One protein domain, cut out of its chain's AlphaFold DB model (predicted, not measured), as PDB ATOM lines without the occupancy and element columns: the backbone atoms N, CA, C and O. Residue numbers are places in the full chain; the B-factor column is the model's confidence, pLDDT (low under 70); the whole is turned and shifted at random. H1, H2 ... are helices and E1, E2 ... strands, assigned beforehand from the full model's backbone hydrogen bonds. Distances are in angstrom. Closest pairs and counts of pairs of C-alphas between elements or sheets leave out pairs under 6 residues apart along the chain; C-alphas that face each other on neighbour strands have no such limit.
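This is residues 29 to 151 of the 195 residues of an uncharacterized protein of Chloebia gouldiae (UniProt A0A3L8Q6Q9). Two long helices, H1 and H3, lie side by side and run opposite ways, with the short helix H2 across the link between them at one end and a small sheet of three strands, E3, E2 and E4, at the other. A long stretch with no named element, residues 107 to 134, joins E3 to E4, and a tail with no named element, residues 138 to 151, follows E4. The printed part has 123 residues with three named helices and four named strands, in the order E1, H1, H2, H3, E2, E3, E4; the sheet runs E3, E2, E4 and is antiparallel. The class is mixed, helices and strands, with under half of the residues in named elements. The whole is compact, with a radius of gyration of the C-alphas of 15.6 A and spans of 48 by 36 by 25 A.

E1, residues 31 to 33, pairs with no named strand. H1, residues 37 to 52, follows by a tight link; the closest C-alphas of the two, Leu 32 and Thr 38, are 6.6 A apart. H2, residues 55 to 60, and H3, residues 65 to 84, only just touch, only at the corner by their link, with 3 pairs of C-alphas within 8 A; the closest are Phe 58 and Gln 65 at 6.0 A, and their lines are about perpendicular at 90 degrees. H1 and H3 touch, the closest C-alphas being Ala 43 and Cys 76 at 4.4 A; they run opposite ways at a shallow tilt of 10 degrees. E2, residues 91 to 96, and E3, residues 102 to 106, form an antiparallel hairpin at 145 degrees; N 94 and O 103 are 2.8 A apart, within hydrogen-bond range. E4, residues 135 to 137, is antiparallel to E2 at 140 degrees, with N 95 and O 136 at 2.9 A. H1 is on the sheet, with C-alphas 37 and 102 at 5.4 A, while H3 only grazes it with residues 80 to 84. Every O i to N i+4 pair is within hydrogen-bond range in H1 and H3; H2 has 1 of 2, and 2 of 3 O i to N i+3 pairs.

E1 begins at C-alpha 31 (185.532, 136.621, 112.400) and is 6.9 A long. H1 is 22.4 A, H2 9.2 A and H3 28.0 A, ending at C-alpha 84 (180.004, 156.051, 116.229). E2 is 16.5 A, E3 13.6 A and E4 7.0 A, ending at C-alpha 137 (170.416, 156.029, 120.932).

The two C-alphas farthest apart, Gly 62 and Asp 117, are 48.5 A apart. The printed part has no cut. The link from E3 to E4 is long, 28 residues. The mean pLDDT of the printed part is 80.5; residue 98 and residues 108 to 114, 130 to 133 and 139 to 151 are under 70.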
ATOM      1  N   PRO A  29     190.710 131.269 111.750       93.75
ATOM      2  CA  PRO A  29     189.489 131.413 110.955       93.75
ATOM      3  C   PRO A  29     188.291 131.844 111.808       93.75
ATOM      4  O   PRO A  29     187.212 131.255 111.751       93.75
ATOM      5  N   LEU A  30     188.498 132.877 112.620       93.25
ATOM      6  CA  LEU A  30     187.490 133.527 113.435       93.25
ATOM      7  C   LEU A  30     187.245 134.936 112.893       93.25
ATOM      8  O   LEU A  30     188.173 135.687 112.584       93.25
ATOM      9  N   ALA A  31     185.972 135.298 112.802       93.19
ATOM     10  CA  ALA A  31     185.532 136.621 112.400       93.19
ATOM     11  C   ALA A  31     184.494 137.142 113.392       93.19
ATOM     12  O   ALA A  31     183.772 136.373 114.030       93.19
ATOM     13  N   LEU A  32     184.437 138.459 113.509       93.38
ATOM     14  CA  LEU A  32     183.513 139.185 114.364       93.38
ATOM     15  C   LEU A  32     182.560 140.012 113.502       93.38
ATOM     16  O   LEU A  32     182.864 140.337 112.354       93.38
ATOM     17  N   LEU A  33     181.400 140.366 114.051       92.19
ATOM     18  CA  LEU A  33     180.436 141.210 113.351       92.19
ATOM     19  C   LEU A  33     180.964 142.646 113.253       92.19
ATOM     20  O   LEU A  33     181.187 143.301 114.274       92.19
ATOM     21  N   GLY A  34     181.143 143.130 112.024       92.31
ATOM     22  CA  GLY A  34     181.625 144.481 111.754       92.31
ATOM     23  C   GLY A  34     180.540 145.551 111.904       92.31
ATOM     24  O   GLY A  34     179.471 145.327 112.479       92.31
ATOM     25  N   GLY A  35     180.806 146.748 111.378       90.25
ATOM     26  CA  GLY A  35     179.835 147.851 111.376       90.25
ATOM     27  C   GLY A  35     179.503 148.393 112.772       90.25
ATOM     28  O   GLY A  35     178.381 148.841 112.995       90.25
ATOM     29  N   GLY A  36     180.438 148.290 113.723       92.25
ATOM     30  CA  GLY A  36     180.287 148.773 115.102       92.25
ATOM     31  C   GLY A  36     179.512 147.841 116.041       92.25
ATOM     32  O   GLY A  36     179.391 148.135 117.231       92.25
ATOM     33  N   CYS A  37     179.007 146.705 115.547       92.19
ATOM     34  CA  CYS A  37     178.239 145.759 116.365       92.19
ATOM     35  C   CYS A  37     179.113 145.076 117.424       92.19
ATOM     36  O   CYS A  37     178.682 144.892 118.556       92.19
ATOM     37  N   THR A  38     180.363 144.737 117.098       94.25
ATOM     38  CA  THR A  38     181.285 144.154 118.087       94.25
ATOM     39  C   THR A  38     181.554 145.114 119.245       94.25
ATOM     40  O   THR A  38     181.500 144.714 120.405       94.25
ATOM     41  N   GLU A  39     181.825 146.384 118.951       95.00
ATOM     42  CA  GLU A  39     182.101 147.420 119.945       95.00
ATOM     43  C   GLU A  39     180.929 147.639 120.904       95.00
ATOM     44  O   GLU A  39     181.108 147.673 122.121       95.00
ATOM     45  N   THR A  40     179.724 147.778 120.360       92.12
ATOM     46  CA  THR A  40     178.508 148.059 121.137       92.12
ATOM     47  C   THR A  40     178.020 146.834 121.906       92.12
ATOM     48  O   THR A  40     177.608 146.961 123.067       92.12
ATOM     49  N   HIS A  41     178.169 145.635 121.337       91.00
ATOM     50  CA  HIS A  41     177.980 144.385 122.066       91.00
ATOM     51  C   HIS A  41     178.967 144.262 123.233       91.00
ATOM     52  O   HIS A  41     178.562 143.970 124.359       91.00
ATOM     53  N   LEU A  42     180.256 144.538 123.005       93.06
ATOM     54  CA  LEU A  42     181.283 144.464 124.045       93.06
ATOM     55  C   LEU A  42     181.045 145.494 125.159       93.06
ATOM     56  O   LEU A  42     181.158 145.150 126.335       93.06
ATOM     57  N   ALA A  43     180.654 146.724 124.818       92.00
ATOM     58  CA  ALA A  43     180.279 147.747 125.794       92.00
ATOM     59  C   ALA A  43     179.097 147.287 126.667       92.00
ATOM     60  O   ALA A  43     179.160 147.335 127.897       92.00
ATOM     61  N   SER A  44     178.038 146.762 126.047       88.44
ATOM     62  CA  SER A  44     176.870 146.226 126.761       88.44
ATOM     63  C   SER A  44     177.245 145.048 127.662       88.44
ATOM     64  O   SER A  44     176.838 144.991 128.827       88.44
ATOM     65  N   TYR A  45     178.091 144.148 127.155       89.69
ATOM     66  CA  TYR A  45     178.607 143.012 127.905       89.69
ATOM     67  C   TYR A  45     179.395 143.447 129.144       89.69
ATOM     68  O   TYR A  45     179.143 142.945 130.242       89.69
ATOM     69  N   ILE A  46     180.309 144.408 129.000       91.88
ATOM     70  CA  ILE A  46     181.124 144.916 130.107       91.88
ATOM     71  C   ILE A  46     180.249 145.608 131.150       91.88
ATOM     72  O   ILE A  46     180.428 145.337 132.338       91.88
ATOM     73  N   ARG A  47     179.274 146.438 130.755       89.44
ATOM     74  CA  ARG A  47     178.351 147.079 131.711       89.44
ATOM     75  C   ARG A  47     177.570 146.051 132.524       89.44
ATOM     76  O   ARG A  47     177.512 146.158 133.749       89.44
ATOM     77  N   HIS A  48     177.026 145.031 131.863       87.25
ATOM     78  CA  HIS A  48     176.312 143.950 132.536       87.25
ATOM     79  C   HIS A  48     177.229 143.142 133.460       87.25
ATOM     80  O   HIS A  48     176.889 142.873 134.612       87.25
ATOM     81  N   LYS A  49     178.428 142.772 132.990       89.62
ATOM     82  CA  LYS A  49     179.388 142.054 133.831       89.62
ATOM     83  C   LYS A  49     179.768 142.876 135.052       89.62
ATOM     84  O   LYS A  49     179.671 142.352 136.156       89.62
ATOM     85  N   SER A  50     180.075 144.156 134.872       90.38
ATOM     86  CA  SER A  50     180.450 145.087 135.940       90.38
ATOM     87  C   SER A  50     179.370 145.240 137.013       90.38
ATOM     88  O   SER A  50     179.700 145.342 138.194       90.38
ATOM     89  N   SER A  51     178.084 145.236 136.639       86.00
ATOM     90  CA  SER A  51     176.974 145.312 137.600       86.00
ATOM     91  C   SER A  51     176.706 143.987 138.323       86.00
ATOM     92  O   SER A  51     176.201 144.000 139.444       86.00
ATOM     93  N   SER A  52     177.080 142.858 137.714       88.19
ATOM     94  CA  SER A  52     176.907 141.509 138.275       88.19
ATOM     95  C   SER A  52     178.054 141.031 139.181       88.19
ATOM     96  O   SER A  52     177.951 139.952 139.769       88.19
ATOM     97  N   LEU A  53     179.155 141.787 139.289       90.44
ATOM     98  CA  LEU A  53     180.320 141.380 140.078       90.44
ATOM     99  C   LEU A  53     180.023 141.377 141.590       90.44
ATOM    100  O   LEU A  53     179.413 142.318 142.106       90.44
ATOM    101  N   PRO A  54     180.487 140.356 142.335       92.12
ATOM    102  CA  PRO A  54     180.319 140.312 143.779       92.12
ATOM    103  C   PRO A  54     181.226 141.335 144.470       92.12
ATOM    104  O   PRO A  54     182.332 141.631 144.019       92.12
ATOM    105  N   ALA A  55     180.801 141.812 145.642       89.44
ATOM    106  CA  ALA A  55     181.549 142.812 146.405       89.44
ATOM    107  C   ALA A  55     182.979 142.371 146.795       89.44
ATOM    108  O   ALA A  55     183.840 143.218 147.030       89.44
ATOM    109  N   SER A  56     183.242 141.061 146.867       91.94
ATOM    110  CA  SER A  56     184.579 140.508 147.112       91.94
ATOM    111  C   SER A  56     185.567 140.840 145.994       91.94
ATOM    112  O   SER A  56     186.706 141.172 146.294       91.94
ATOM    113  N   THR A  57     185.126 140.859 144.732       92.94
ATOM    114  CA  THR A  57     185.993 141.163 143.584       92.94
ATOM    115  C   THR A  57     186.588 142.566 143.680       92.94
ATOM    116  O   THR A  57     187.760 142.759 143.379       92.94
ATOM    117  N   PHE A  58     185.816 143.547 144.154       92.19
ATOM    118  CA  PHE A  58     186.316 144.914 144.321       92.19
ATOM    119  C   PHE A  58     187.384 145.008 145.420       92.19
ATOM    120  O   PHE A  58     188.349 145.756 145.280       92.19
ATOM    121  N   LYS A  59     187.268 144.193 146.481       90.56
ATOM    122  CA  LYS A  59     188.302 144.106 147.523       90.56
ATOM    123  C   LYS A  59     189.607 143.539 146.972       90.56
ATOM    124  O   LYS A  59     190.656 144.104 147.259       90.56
ATOM    125  N   ASP A  60     189.530 142.479 146.170       93.69
ATOM    126  CA  ASP A  60     190.706 141.847 145.557       93.69
ATOM    127  C   ASP A  60     191.408 142.792 144.567       93.69
ATOM    128  O   ASP A  60     192.633 142.807 144.480       93.69
ATOM    129  N   LEU A  61     190.635 143.628 143.864       92.00
ATOM    130  CA  LEU A  61     191.138 144.668 142.959       92.00
ATOM    131  C   LEU A  61     191.631 145.934 143.681       92.00
ATOM    132  O   LEU A  61     192.158 146.836 143.033       92.00
ATOM    133  N   GLY A  62     191.445 146.037 144.999       95.06
ATOM    134  CA  GLY A  62     191.853 147.208 145.776       95.06
ATOM    135  C   GLY A  62     191.088 148.492 145.433       95.06
ATOM    136  O   GLY A  62     191.612 149.582 145.649       95.06
ATOM    137  N   CYS A  63     189.864 148.392 144.903       94.69
ATOM    138  CA  CYS A  63     189.050 149.544 144.516       94.69
ATOM    139  C   CYS A  63     187.624 149.467 145.081       94.69
ATOM    140  O   CYS A  63     187.144 148.417 145.505       94.69
ATOM    141  N   SER A  64     186.919 150.597 145.122       93.44
ATOM    142  CA  SER A  64     185.485 150.601 145.409       93.44
ATOM    143  C   SER A  64     184.683 150.173 144.176       93.44
ATOM    144  O   SER A  64     185.108 150.347 143.033       93.44
ATOM    145  N   GLN A  65     183.457 149.694 144.399       92.75
ATOM    146  CA  GLN A  65     182.514 149.417 143.312       92.75
ATOM    147  C   GLN A  65     182.298 150.643 142.410       92.75
ATOM    148  O   GLN A  65     182.257 150.513 141.192       92.75
ATOM    149  N   THR A  66     182.207 151.839 142.999       91.56
ATOM    150  CA  THR A  66     182.028 153.087 142.249       91.56
ATOM    151  C   THR A  66     183.246 153.433 141.393       91.56
ATOM    152  O   THR A  66     183.076 153.841 140.249       91.56
ATOM    153  N   GLN A  67     184.468 153.227 141.897       93.94
ATOM    154  CA  GLN A  67     185.697 153.418 141.119       93.94
ATOM    155  C   GLN A  67     185.749 152.460 139.929       93.94
ATOM    156  O   GLN A  67     185.993 152.894 138.805       93.94
ATOM    157  N   TYR A  68     185.454 151.177 140.155       94.69
ATOM    158  CA  TYR A  68     185.404 150.189 139.080       94.69
ATOM    159  C   TYR A  68     184.363 150.560 138.017       94.69
ATOM    160  O   TYR A  68     184.657 150.543 136.826       94.69
ATOM    161  N   GLN A  69     183.155 150.944 138.442       92.62
ATOM    162  CA  GLN A  69     182.076 151.349 137.539       92.62
ATOM    163  C   GLN A  69     182.440 152.575 136.697       92.62
ATOM    164  O   GLN A  69     182.104 152.602 135.517       92.62
ATOM    165  N   LEU A  70     183.146 153.558 137.265       92.69
ATOM    166  CA  LEU A  70     183.614 154.730 136.519       92.69
ATOM    167  C   LEU A  70     184.592 154.341 135.403       92.69
ATOM    168  O   LEU A  70     184.448 154.805 134.274       92.69
ATOM    169  N   VAL A  71     185.557 153.464 135.700       93.50
ATOM    170  CA  VAL A  71     186.526 152.978 134.703       93.50
ATOM    171  C   VAL A  71     185.832 152.132 133.637       93.50
ATOM    172  O   VAL A  71     186.062 152.331 132.444       93.50
ATOM    173  N   ALA A  72     184.940 151.227 134.049       94.12
ATOM    174  CA  ALA A  72     184.176 150.387 133.136       94.12
ATOM    175  C   ALA A  72     183.290 151.219 132.196       94.12
ATOM    176  O   ALA A  72     183.289 150.968 130.992       94.12
ATOM    177  N   ASP A  73     182.579 152.231 132.706       92.56
ATOM    178  CA  ASP A  73     181.764 153.122 131.871       92.56
ATOM    179  C   ASP A  73     182.633 153.946 130.914       92.56
ATOM    180  O   ASP A  73     182.300 154.062 129.736       92.56
ATOM    181  N   GLY A  74     183.784 154.444 131.377       93.56
ATOM    182  CA  GLY A  74     184.759 155.123 130.524       93.56
ATOM    183  C   GLY A  74     185.224 154.248 129.356       93.56
ATOM    184  O   GLY A  74     185.179 154.678 128.205       93.56
ATOM    185  N   PHE A  75     185.592 152.994 129.629       95.06
ATOM    186  CA  PHE A  75     185.991 152.040 128.592       95.06
ATOM    187  C   PHE A  75     184.846 151.719 127.618       95.06
ATOM    188  O   PHE A  75     185.047 151.717 126.404       95.06
ATOM    189  N   CYS A  76     183.629 151.510 128.129       93.81
ATOM    190  CA  CYS A  76     182.448 151.266 127.299       93.81
ATOM    191  C   CYS A  76     182.161 152.445 126.360       93.81
ATOM    192  O   CYS A  76     181.950 152.235 125.169       93.81
ATOM    193  N   ARG A  77     182.238 153.686 126.854       92.81
ATOM    194  CA  ARG A  77     182.066 154.890 126.024       92.81
ATOM    195  C   ARG A  77     183.129 155.017 124.938       92.81
ATOM    196  O   ARG A  77     182.827 155.509 123.849       92.81
ATOM    197  N   SER A  78     184.360 154.583 125.208       95.44
ATOM    198  CA  SER A  78     185.422 154.545 124.197       95.44
ATOM    199  C   SER A  78     185.077 153.576 123.061       95.44
ATOM    200  O   SER A  78     185.177 153.959 121.898       95.44
ATOM    201  N   LEU A  79     184.578 152.374 123.372       95.00
ATOM    202  CA  LEU A  79     184.097 151.419 122.361       95.00
ATOM    203  C   LEU A  79     182.927 151.989 121.546       95.00
ATOM    204  O   LEU A  79     182.931 151.952 120.319       95.00
ATOM    205  N   GLU A  80     181.947 152.584 122.217       92.44
ATOM    206  CA  GLU A  80     180.799 153.224 121.563       92.44
ATOM    207  C   GLU A  80     181.222 154.390 120.664       92.44
ATOM    208  O   GLU A  80     180.617 154.641 119.625       92.44
ATOM    209  N   THR A  81     182.291 155.095 121.027       92.25
ATOM    210  CA  THR A  81     182.861 156.157 120.194       92.25
ATOM    211  C   THR A  81     183.501 155.603 118.927       92.25
ATOM    212  O   THR A  81     183.323 156.197 117.865       92.25
ATOM    213  N   VAL A  82     184.157 154.441 118.997       93.19
ATOM    214  CA  VAL A  82     184.642 153.733 117.803       93.19
ATOM    215  C   VAL A  82     183.470 153.335 116.904       93.19
ATOM    216  O   VAL A  82     183.491 153.656 115.718       93.19
ATOM    217  N   ALA A  83     182.405 152.741 117.451       92.25
ATOM    218  CA  ALA A  83     181.210 152.412 116.669       92.25
ATOM    219  C   ALA A  83     180.584 153.653 116.009       92.25
ATOM    220  O   ALA A  83     180.210 153.616 114.839       92.25
ATOM    221  N   ARG A  84     180.523 154.774 116.738       90.00
ATOM    222  CA  ARG A  84     180.004 156.051 116.229       90.00
ATOM    223  C   ARG A  84     180.873 156.651 115.136       90.00
ATOM    224  O   ARG A  84     180.334 157.265 114.235       90.00
ATOM    225  N   SER A  85     182.189 156.460 115.174       91.88
ATOM    226  CA  SER A  85     183.092 157.001 114.146       91.88
ATOM    227  C   SER A  85     182.830 156.460 112.733       91.88
ATOM    228  O   SER A  85     183.325 157.025 111.764       91.88
ATOM    229  N   LEU A  86     182.029 155.395 112.617       90.00
ATOM    230  CA  LEU A  86     181.578 154.829 111.349       90.00
ATOM    231  C   LEU A  86     180.380 155.576 110.733       90.00
ATOM    232  O   LEU A  86     180.053 155.306 109.582       90.00
ATOM    233  N   SER A  87     179.716 156.472 111.474       86.62
ATOM    234  CA  SER A  87     178.586 157.259 110.966       86.62
ATOM    235  C   SER A  87     179.046 158.252 109.901       86.62
ATOM    236  O   SER A  87     180.051 158.940 110.100       86.62
ATOM    237  N   HIS A  88     178.290 158.390 108.815       82.12
ATOM    238  CA  HIS A  88     178.532 159.436 107.822       82.12
ATOM    239  C   HIS A  88     177.923 160.779 108.257       82.12
ATOM    240  O   HIS A  88     177.171 160.832 109.229       82.12
ATOM    241  N   ASP A  89     178.302 161.875 107.585       78.06
ATOM    242  CA  ASP A  89     178.027 163.261 108.000       78.06
ATOM    243  C   ASP A  89     176.584 163.487 108.492       78.06
ATOM    244  O   ASP A  89     175.641 163.602 107.708       78.06
ATOM    245  N   GLY A  90     176.434 163.594 109.816       71.50
ATOM    246  CA  GLY A  90     175.152 163.848 110.466       71.50
ATOM    247  C   GLY A  90     174.248 162.620 110.595       71.50
ATOM    248  O   GLY A  90     173.034 162.781 110.660       71.50
ATOM    249  N   GLU A  91     174.768 161.399 110.637       85.81
ATOM    250  CA  GLU A  91     173.992 160.225 111.053       85.81
ATOM    251  C   GLU A  91     174.069 160.015 112.574       85.81
ATOM    252  O   GLU A  91     175.088 160.269 113.218       85.81
ATOM    253  N   GLU A  92     172.982 159.521 113.158       83.88
ATOM    254  CA  GLU A  92     172.924 159.061 114.543       83.88
ATOM    255  C   GLU A  92     172.993 157.532 114.592       83.88
ATOM    256  O   GLU A  92     172.564 156.840 113.668       83.88
ATOM    257  N   VAL A  93     173.521 156.994 115.697       86.31
ATOM    258  CA  VAL A  93     173.632 155.545 115.906       86.31
ATOM    259  C   VAL A  93     172.554 155.069 116.865       86.31
ATOM    260  O   VAL A  93     172.524 155.457 118.040       86.31
ATOM    261  N   LEU A  94     171.700 154.188 116.358       86.00
ATOM    262  CA  LEU A  94     170.760 153.401 117.134       86.00
ATOM    263  C   LEU A  94     171.375 152.045 117.451       86.00
ATOM    264  O   LEU A  94     171.954 151.391 116.582       86.00
ATOM    265  N   THR A  95     171.196 151.610 118.689       85.06
ATOM    266  CA  THR A  95     171.580 150.276 119.129       85.06
ATOM    267  C   THR A  95     170.403 149.548 119.730       85.06
ATOM    268  O   THR A  95     169.579 150.159 120.410       85.06
ATOM    269  N   ASP A  96     170.354 148.236 119.545       79.31
ATOM    270  CA  ASP A  96     169.475 147.413 120.364       79.31
ATOM    271  C   ASP A  96     170.154 147.113 121.715       79.31
ATOM    272  O   ASP A  96     171.345 146.798 121.776       79.31
ATOM    273  N   VAL A  97     169.404 147.235 122.811       70.81
ATOM    274  CA  VAL A  97     169.929 147.059 124.179       70.81
ATOM    275  C   VAL A  97     170.122 145.594 124.588       70.81
ATOM    276  O   VAL A  97     170.668 145.332 125.657       70.81
ATOM    277  N   VAL A  98     169.648 144.638 123.788       69.88
ATOM    278  CA  VAL A  98     169.675 143.200 124.081       69.88
ATOM    279  C   VAL A  98     170.892 142.539 123.436       69.88
ATOM    280  O   VAL A  98     171.633 141.834 124.123       69.88
ATOM    281  N   TYR A  99     171.129 142.787 122.147       73.81
ATOM    282  CA  TYR A  99     172.192 142.144 121.371       73.81
ATOM    283  C   TYR A  99     173.315 143.097 120.956       73.81
ATOM    284  O   TYR A  99     174.375 142.623 120.546       73.81
ATOM    285  N   GLY A 100     173.150 144.412 121.116       78.25
ATOM    286  CA  GLY A 100     174.173 145.390 120.750       78.25
ATOM    287  C   GLY A 100     174.376 145.490 119.240       78.25
ATOM    288  O   GLY A 100     175.483 145.734 118.776       78.25
ATOM    289  N   HIS A 101     173.336 145.263 118.441       87.75
ATOM    290  CA  HIS A 101     173.404 145.546 117.010       87.75
ATOM    291  C   HIS A 101     173.335 147.058 116.748       87.75
ATOM    292  O   HIS A 101     172.747 147.793 117.534       87.75
ATOM    293  N   CYS A 102     173.941 147.524 115.649       88.31
ATOM    294  CA  CYS A 102     174.016 148.945 115.281       88.31
ATOM    295  C   CYS A 102     173.241 149.264 114.002       88.31
ATOM    296  O   CYS A 102     173.297 148.505 113.032       88.31
ATOM    297  N   TRP A 103     172.598 150.428 113.979       88.75
ATOM    298  CA  TRP A 103     171.951 151.012 112.810       88.75
ATOM    299  C   TRP A 103     172.266 152.503 112.734       88.75
ATOM    300  O   TRP A 103     172.264 153.193 113.752       88.75
ATOM    301  N   PHE A 104     172.507 152.992 111.521       86.50
ATOM    302  CA  PHE A 104     172.707 154.413 111.248       86.50
ATOM    303  C   PHE A 104     171.406 155.013 110.719       86.50
ATOM    304  O   PHE A 104     170.766 154.431 109.838       86.50
ATOM    305  N   VAL A 105     171.001 156.149 111.280       82.75
ATOM    306  CA  VAL A 105     169.798 156.886 110.875       82.75
ATOM    307  C   VAL A 105     170.122 158.356 110.617       82.75
ATOM    308  O   VAL A 105     171.019 158.895 111.261       82.75
ATOM    309  N   PRO A 106     169.399 159.045 109.717       81.19
ATOM    310  CA  PRO A 106     169.600 160.477 109.505       81.19
ATOM    311  C   PRO A 106     169.345 161.296 110.784       81.19
ATOM    312  O   PRO A 106     168.345 161.061 111.472       81.19
ATOM    313  N   SER A 107     170.196 162.288 111.077       74.81
ATOM    314  CA  SER A 107     169.991 163.219 112.202       74.81
ATOM    315  C   SER A 107     168.660 163.952 112.110       74.81
ATOM    316  O   SER A 107     168.210 164.338 111.030       74.81
ATOM    317  N   GLY A 108     168.049 164.209 113.268       66.62
ATOM    318  CA  GLY A 108     166.773 164.924 113.333       66.62
ATOM    319  C   GLY A 108     165.590 164.097 112.833       66.62
ATOM    320  O   GLY A 108     164.507 164.649 112.621       66.62
ATOM    321  N   SER A 109     165.778 162.781 112.670       63.12
ATOM    322  CA  SER A 109     164.666 161.843 112.554       63.12
ATOM    323  C   SER A 109     163.703 162.095 113.720       63.12
ATOM    324  O   SER A 109     164.162 162.255 114.856       63.12
ATOM    325  N   PRO A 110     162.379 162.186 113.477       57.84
ATOM    326  CA  PRO A 110     161.436 162.418 114.558       57.84
ATOM    327  C   PRO A 110     161.635 161.357 115.645       57.84
ATOM    328  O   PRO A 110     162.121 160.261 115.366       57.84
ATOM    329  N   CYS A 111     161.212 161.641 116.876       54.88
ATOM    330  CA  CYS A 111     160.967 160.587 117.860       54.88
ATOM    331  C   CYS A 111     159.799 159.733 117.329       54.88
ATOM    332  O   CYS A 111     158.642 159.929 117.697       54.88
ATOM    333  N   VAL A 112     160.074 158.901 116.320       54.38
ATOM    334  CA  VAL A 112     159.082 158.104 115.616       54.38
ATOM    335  C   VAL A 112     158.729 156.968 116.554       54.38
ATOM    336  O   VAL A 112     159.592 156.266 117.070       54.38
ATOM    337  N   SER A 113     157.435 156.760 116.757       56.06
ATOM    338  CA  SER A 113     156.891 155.685 117.587       56.06
ATOM    339  C   SER A 113     157.216 154.272 117.068       56.06
ATOM    340  O   SER A 113     156.871 153.297 117.731       56.06
ATOM    341  N   ARG A 114     157.887 154.150 115.910       66.81
ATOM    342  CA  ARG A 114     158.310 152.907 115.254       66.81
ATOM    343  C   ARG A 114     159.617 153.084 114.469       66.81
ATOM    344  O   ARG A 114     159.608 153.402 113.284       66.81
ATOM    345  N   TRP A 115     160.754 152.835 115.123       70.94
ATOM    346  CA  TRP A 115     162.082 152.803 114.483       70.94
ATOM    347  C   TRP A 115     162.171 151.814 113.322       70.94
ATOM    348  O   TRP A 115     162.918 152.058 112.375       70.94
ATOM    349  N   SER A 116     161.355 150.755 113.366       71.31
ATOM    350  CA  SER A 116     161.203 149.766 112.298       71.31
ATOM    351  C   SER A 116     160.943 150.386 110.927       71.31
ATOM    352  O   SER A 116     161.330 149.816 109.918       71.31
ATOM    353  N   ASP A 117     160.314 151.560 110.877       72.44
ATOM    354  CA  ASP A 117     159.916 152.188 109.616       72.44
ATOM    355  C   ASP A 117     161.066 153.005 108.989       72.44
ATOM    356  O   ASP A 117     161.025 153.323 107.801       72.44
ATOM    357  N   LEU A 118     162.096 153.341 109.778       72.88
ATOM    358  CA  LEU A 118     163.246 154.158 109.366       72.88
ATOM    359  C   LEU A 118     164.498 153.328 109.090       72.88
ATOM    360  O   LEU A 118     165.276 153.651 108.193       72.88
ATOM    361  N   VAL A 119     164.710 152.272 109.870       75.12
ATOM    362  CA  VAL A 119     165.856 151.379 109.699       75.12
ATOM    363  C   VAL A 119     165.449 150.195 108.838       75.12
ATOM    364  O   VAL A 119     164.326 149.722 108.931       75.12
ATOM    365  N   SER A 120     166.351 149.711 107.986       74.31
ATOM    366  CA  SER A 120     166.107 148.510 107.172       74.31
ATOM    367  C   SER A 120     166.879 147.315 107.711       74.31
ATOM    368  O   SER A 120     166.294 146.279 108.009       74.31
ATOM    369  N   LYS A 121     168.195 147.475 107.876       84.38
ATOM    370  CA  LYS A 121     169.100 146.398 108.263       84.38
ATOM    371  C   LYS A 121     170.251 146.906 109.109       84.38
ATOM    372  O   LYS A 121     170.726 148.022 108.904       84.38
ATOM    373  N   CYS A 122     170.695 146.062 110.028       88.25
ATOM    374  CA  CYS A 122     171.838 146.315 110.880       88.25
ATOM    375  C   CYS A 122     173.096 146.509 110.031       88.25
ATOM    376  O   CYS A 122     173.263 145.878 108.984       88.25
ATOM    377  N   SER A 123     174.024 147.324 110.519       87.81
ATOM    378  CA  SER A 123     175.307 147.600 109.875       87.81
ATOM    379  C   SER A 123     176.162 146.345 109.663       87.81
ATOM    380  O   SER A 123     176.900 146.276 108.683       87.81
ATOM    381  N   CYS A 124     176.027 145.312 110.506       87.56
ATOM    382  CA  CYS A 124     176.676 144.015 110.266       87.56
ATOM    383  C   CYS A 124     175.925 143.124 109.259       87.56
ATOM    384  O   CYS A 124     176.504 142.188 108.711       87.56
ATOM    385  N   GLY A 125     174.651 143.414 108.979       86.31
ATOM    386  CA  GLY A 125     173.816 142.647 108.057       86.31
ATOM    387  C   GLY A 125     173.125 141.414 108.651       86.31
ATOM    388  O   GLY A 125     172.511 140.668 107.898       86.31
ATOM    389  N   VAL A 126     173.205 141.187 109.967       82.19
ATOM    390  CA  VAL A 126     172.581 140.023 110.630       82.19
ATOM    391  C   VAL A 126     171.090 140.236 110.891       82.19
ATOM    392  O   VAL A 126     170.287 139.417 110.459       82.19
ATOM    393  N   ASN A 127     170.727 141.346 111.539       77.31
ATOM    394  CA  ASN A 127     169.341 141.639 111.901       77.31
ATOM    395  C   ASN A 127     168.720 142.693 110.983       77.31
ATOM    396  O   ASN A 127     169.356 143.698 110.653       77.31
ATOM    397  N   ASP A 128     167.459 142.476 110.620       76.31
ATOM    398  CA  ASP A 128     166.611 143.474 109.970       76.31
ATOM    399  C   ASP A 128     165.918 144.359 111.027       76.31
ATOM    400  O   ASP A 128     166.281 144.385 112.203       76.31
ATOM    401  N   ASN A 129     164.919 145.124 110.603       70.00
ATOM    402  CA  ASN A 129     164.133 146.048 111.418       70.00
ATOM    403  C   ASN A 129     162.903 145.418 112.110       70.00
ATOM    404  O   ASN A 129     162.121 146.138 112.733       70.00
ATOM    405  N   ALA A 130     162.708 144.103 111.953       58.31
ATOM    406  CA  ALA A 130     161.427 143.421 112.157       58.31
ATOM    407  C   ALA A 130     161.256 142.706 113.512       58.31
ATOM    408  O   ALA A 130     160.184 142.164 113.775       58.31
ATOM    409  N   GLU A 131     162.278 142.673 114.365       58.31
ATOM    410  CA  GLU A 131     162.204 142.001 115.669       58.31
ATOM    411  C   GLU A 131     161.761 142.973 116.780       58.31
ATOM    412  O   GLU A 131     161.952 144.184 116.645       58.31
ATOM    413  N   ASP A 132     161.176 142.453 117.874       63.56
ATOM    414  CA  ASP A 132     160.789 143.168 119.113       63.56
ATOM    415  C   ASP A 132     162.021 143.740 119.860       63.56
ATOM    416  O   ASP A 132     162.280 143.466 121.033       63.56
ATOM    417  N   LEU A 133     162.840 144.513 119.155       68.06
ATOM    418  CA  LEU A 133     164.084 145.085 119.627       68.06
ATOM    419  C   LEU A 133     163.780 146.343 120.440       68.06
ATOM    420  O   LEU A 133     163.009 147.215 120.033       68.06
ATOM    421  N   SER A 134     164.407 146.446 121.609       72.88
ATOM    422  CA  SER A 134     164.395 147.675 122.393       72.88
ATOM    423  C   SER A 134     165.548 148.555 121.918       72.88
ATOM    424  O   SER A 134     166.718 148.281 122.172       72.88
ATOM    425  N   TRP A 135     165.191 149.594 121.171       76.06
ATOM    426  CA  TRP A 135     166.127 150.525 120.557       76.06
ATOM    427  C   TRP A 135     166.483 151.660 121.511       76.06
ATOM    428  O   TRP A 135     165.604 152.251 122.143       76.06
ATOM    429  N   SER A 136     167.759 152.021 121.553       76.88
ATOM    430  CA  SER A 136     168.245 153.217 122.230       76.88
ATOM    431  C   SER A 136     169.270 153.941 121.373       76.88
ATOM    432  O   SER A 136     170.086 153.317 120.700       76.88
ATOM    433  N   PHE A 137     169.289 155.268 121.452       79.06
ATOM    434  CA  PHE A 137     170.416 156.029 120.932       79.06
ATOM    435  C   PHE A 137     171.671 155.751 121.751       79.06
ATOM    436  O   PHE A 137     171.624 155.752 122.983       79.06
ATOM    437  N   LEU A 138     172.813 155.660 121.071       73.31
ATOM    438  CA  LEU A 138     174.133 155.507 121.693       73.31
ATOM    439  C   LEU A 138     174.559 156.716 122.562       73.31
ATOM    440  O   LEU A 138     175.665 156.750 123.092       73.31
ATOM    441  N   GLN A 139     173.724 157.755 122.655       60.69
ATOM    442  CA  GLN A 139     173.961 158.982 123.423       60.69
ATOM    443  C   GLN A 139     173.019 159.126 124.638       60.69
ATOM    444  O   GLN A 139     173.146 160.077 125.408       60.69
ATOM    445  N   GLY A 140     172.077 158.195 124.832       53.72
ATOM    446  CA  GLY A 140     171.195 158.177 126.001       53.72
ATOM    447  C   GLY A 140     171.888 157.570 127.220       53.72
ATOM    448  O   GLY A 140     172.698 156.658 127.079       53.72
ATOM    449  N   GLN A 141     171.566 158.048 128.429       44.25
ATOM    450  CA  GLN A 141     171.941 157.353 129.667       44.25
ATOM    451  C   GLN A 141     171.363 155.933 129.609       44.25
ATOM    452  O   GLN A 141     170.169 155.732 129.820       44.25
ATOM    453  N   SER A 142     172.194 154.958 129.250       46.69
ATOM    454  CA  SER A 142     171.770 153.575 129.087       46.69
ATOM    455  C   SER A 142     171.461 152.993 130.464       46.69
ATOM    456  O   SER A 142     172.361 152.824 131.291       46.69
ATOM    457  N   SER A 143     170.193 152.676 130.719       48.34
ATOM    458  CA  SER A 143     169.823 151.770 131.806       48.34
ATOM    459  C   SER A 143     170.509 150.420 131.594       48.34
ATOM    460  O   SER A 143     170.671 149.990 130.454       48.34
ATOM    461  N   SER A 144     170.914 149.758 132.681       46.06
ATOM    462  CA  SER A 144     171.622 148.472 132.616       46.06
ATOM    463  C   SER A 144     170.882 147.468 131.719       46.06
ATOM    464  O   SER A 144     169.723 147.164 132.011       46.06
ATOM    465  N   PRO A 145     171.513 146.953 130.649       50.56
ATOM    466  CA  PRO A 145     170.846 146.034 129.742       50.56
ATOM    467  C   PRO A 145     170.658 144.652 130.378       50.56
ATOM    468  O   PRO A 145     171.488 144.167 131.161       50.56
ATOM    469  N   ILE A 146     169.560 143.998 130.002       46.44
ATOM    470  CA  ILE A 146     169.361 142.564 130.203       46.44
ATOM    471  C   ILE A 146     170.050 141.881 129.023       46.44
ATOM    472  O   ILE A 146     169.543 141.928 127.907       46.44
ATOM    473  N   LEU A 147     171.206 141.254 129.255       46.97
ATOM    474  CA  LEU A 147     171.832 140.423 128.229       46.97
ATOM    475  C   LEU A 147     171.003 139.151 128.042       46.97
ATOM    476  O   LEU A 147     170.980 138.287 128.922       46.97
ATOM    477  N   GLN A 148     170.370 139.004 126.883       48.47
ATOM    478  CA  GLN A 148     170.051 137.683 126.355       48.47
ATOM    479  C   GLN A 148     171.189 137.259 125.429       48.47
ATOM    480  O   GLN A 148     171.714 138.055 124.654       48.47
ATOM    481  N   GLY A 149     171.626 136.003 125.553       41.06
ATOM    482  CA  GLY A 149     172.605 135.450 124.622       41.06
ATOM    483  C   GLY A 149     172.062 135.518 123.195       41.06
ATOM    484  O   GLY A 149     170.866 135.314 122.992       41.06
ATOM    485  N   CYS A 150     172.944 135.791 122.232       43.38
ATOM    486  CA  CYS A 150     172.627 135.726 120.806       43.38
ATOM    487  C   CYS A 150     171.866 134.414 120.505       43.38
ATOM    488  O   CYS A 150     172.243 133.374 121.072       43.38
ATOM    489  N   PRO A 151     170.794 134.429 119.685       46.53
ATOM    490  CA  PRO A 151     170.055 133.221 119.334       46.53
ATOM    491  C   PRO A 151     171.014 132.095 118.936       46.53
ATOM    492  O   PRO A 151     171.970 132.311 118.193       46.53
TER     493      PRO A 151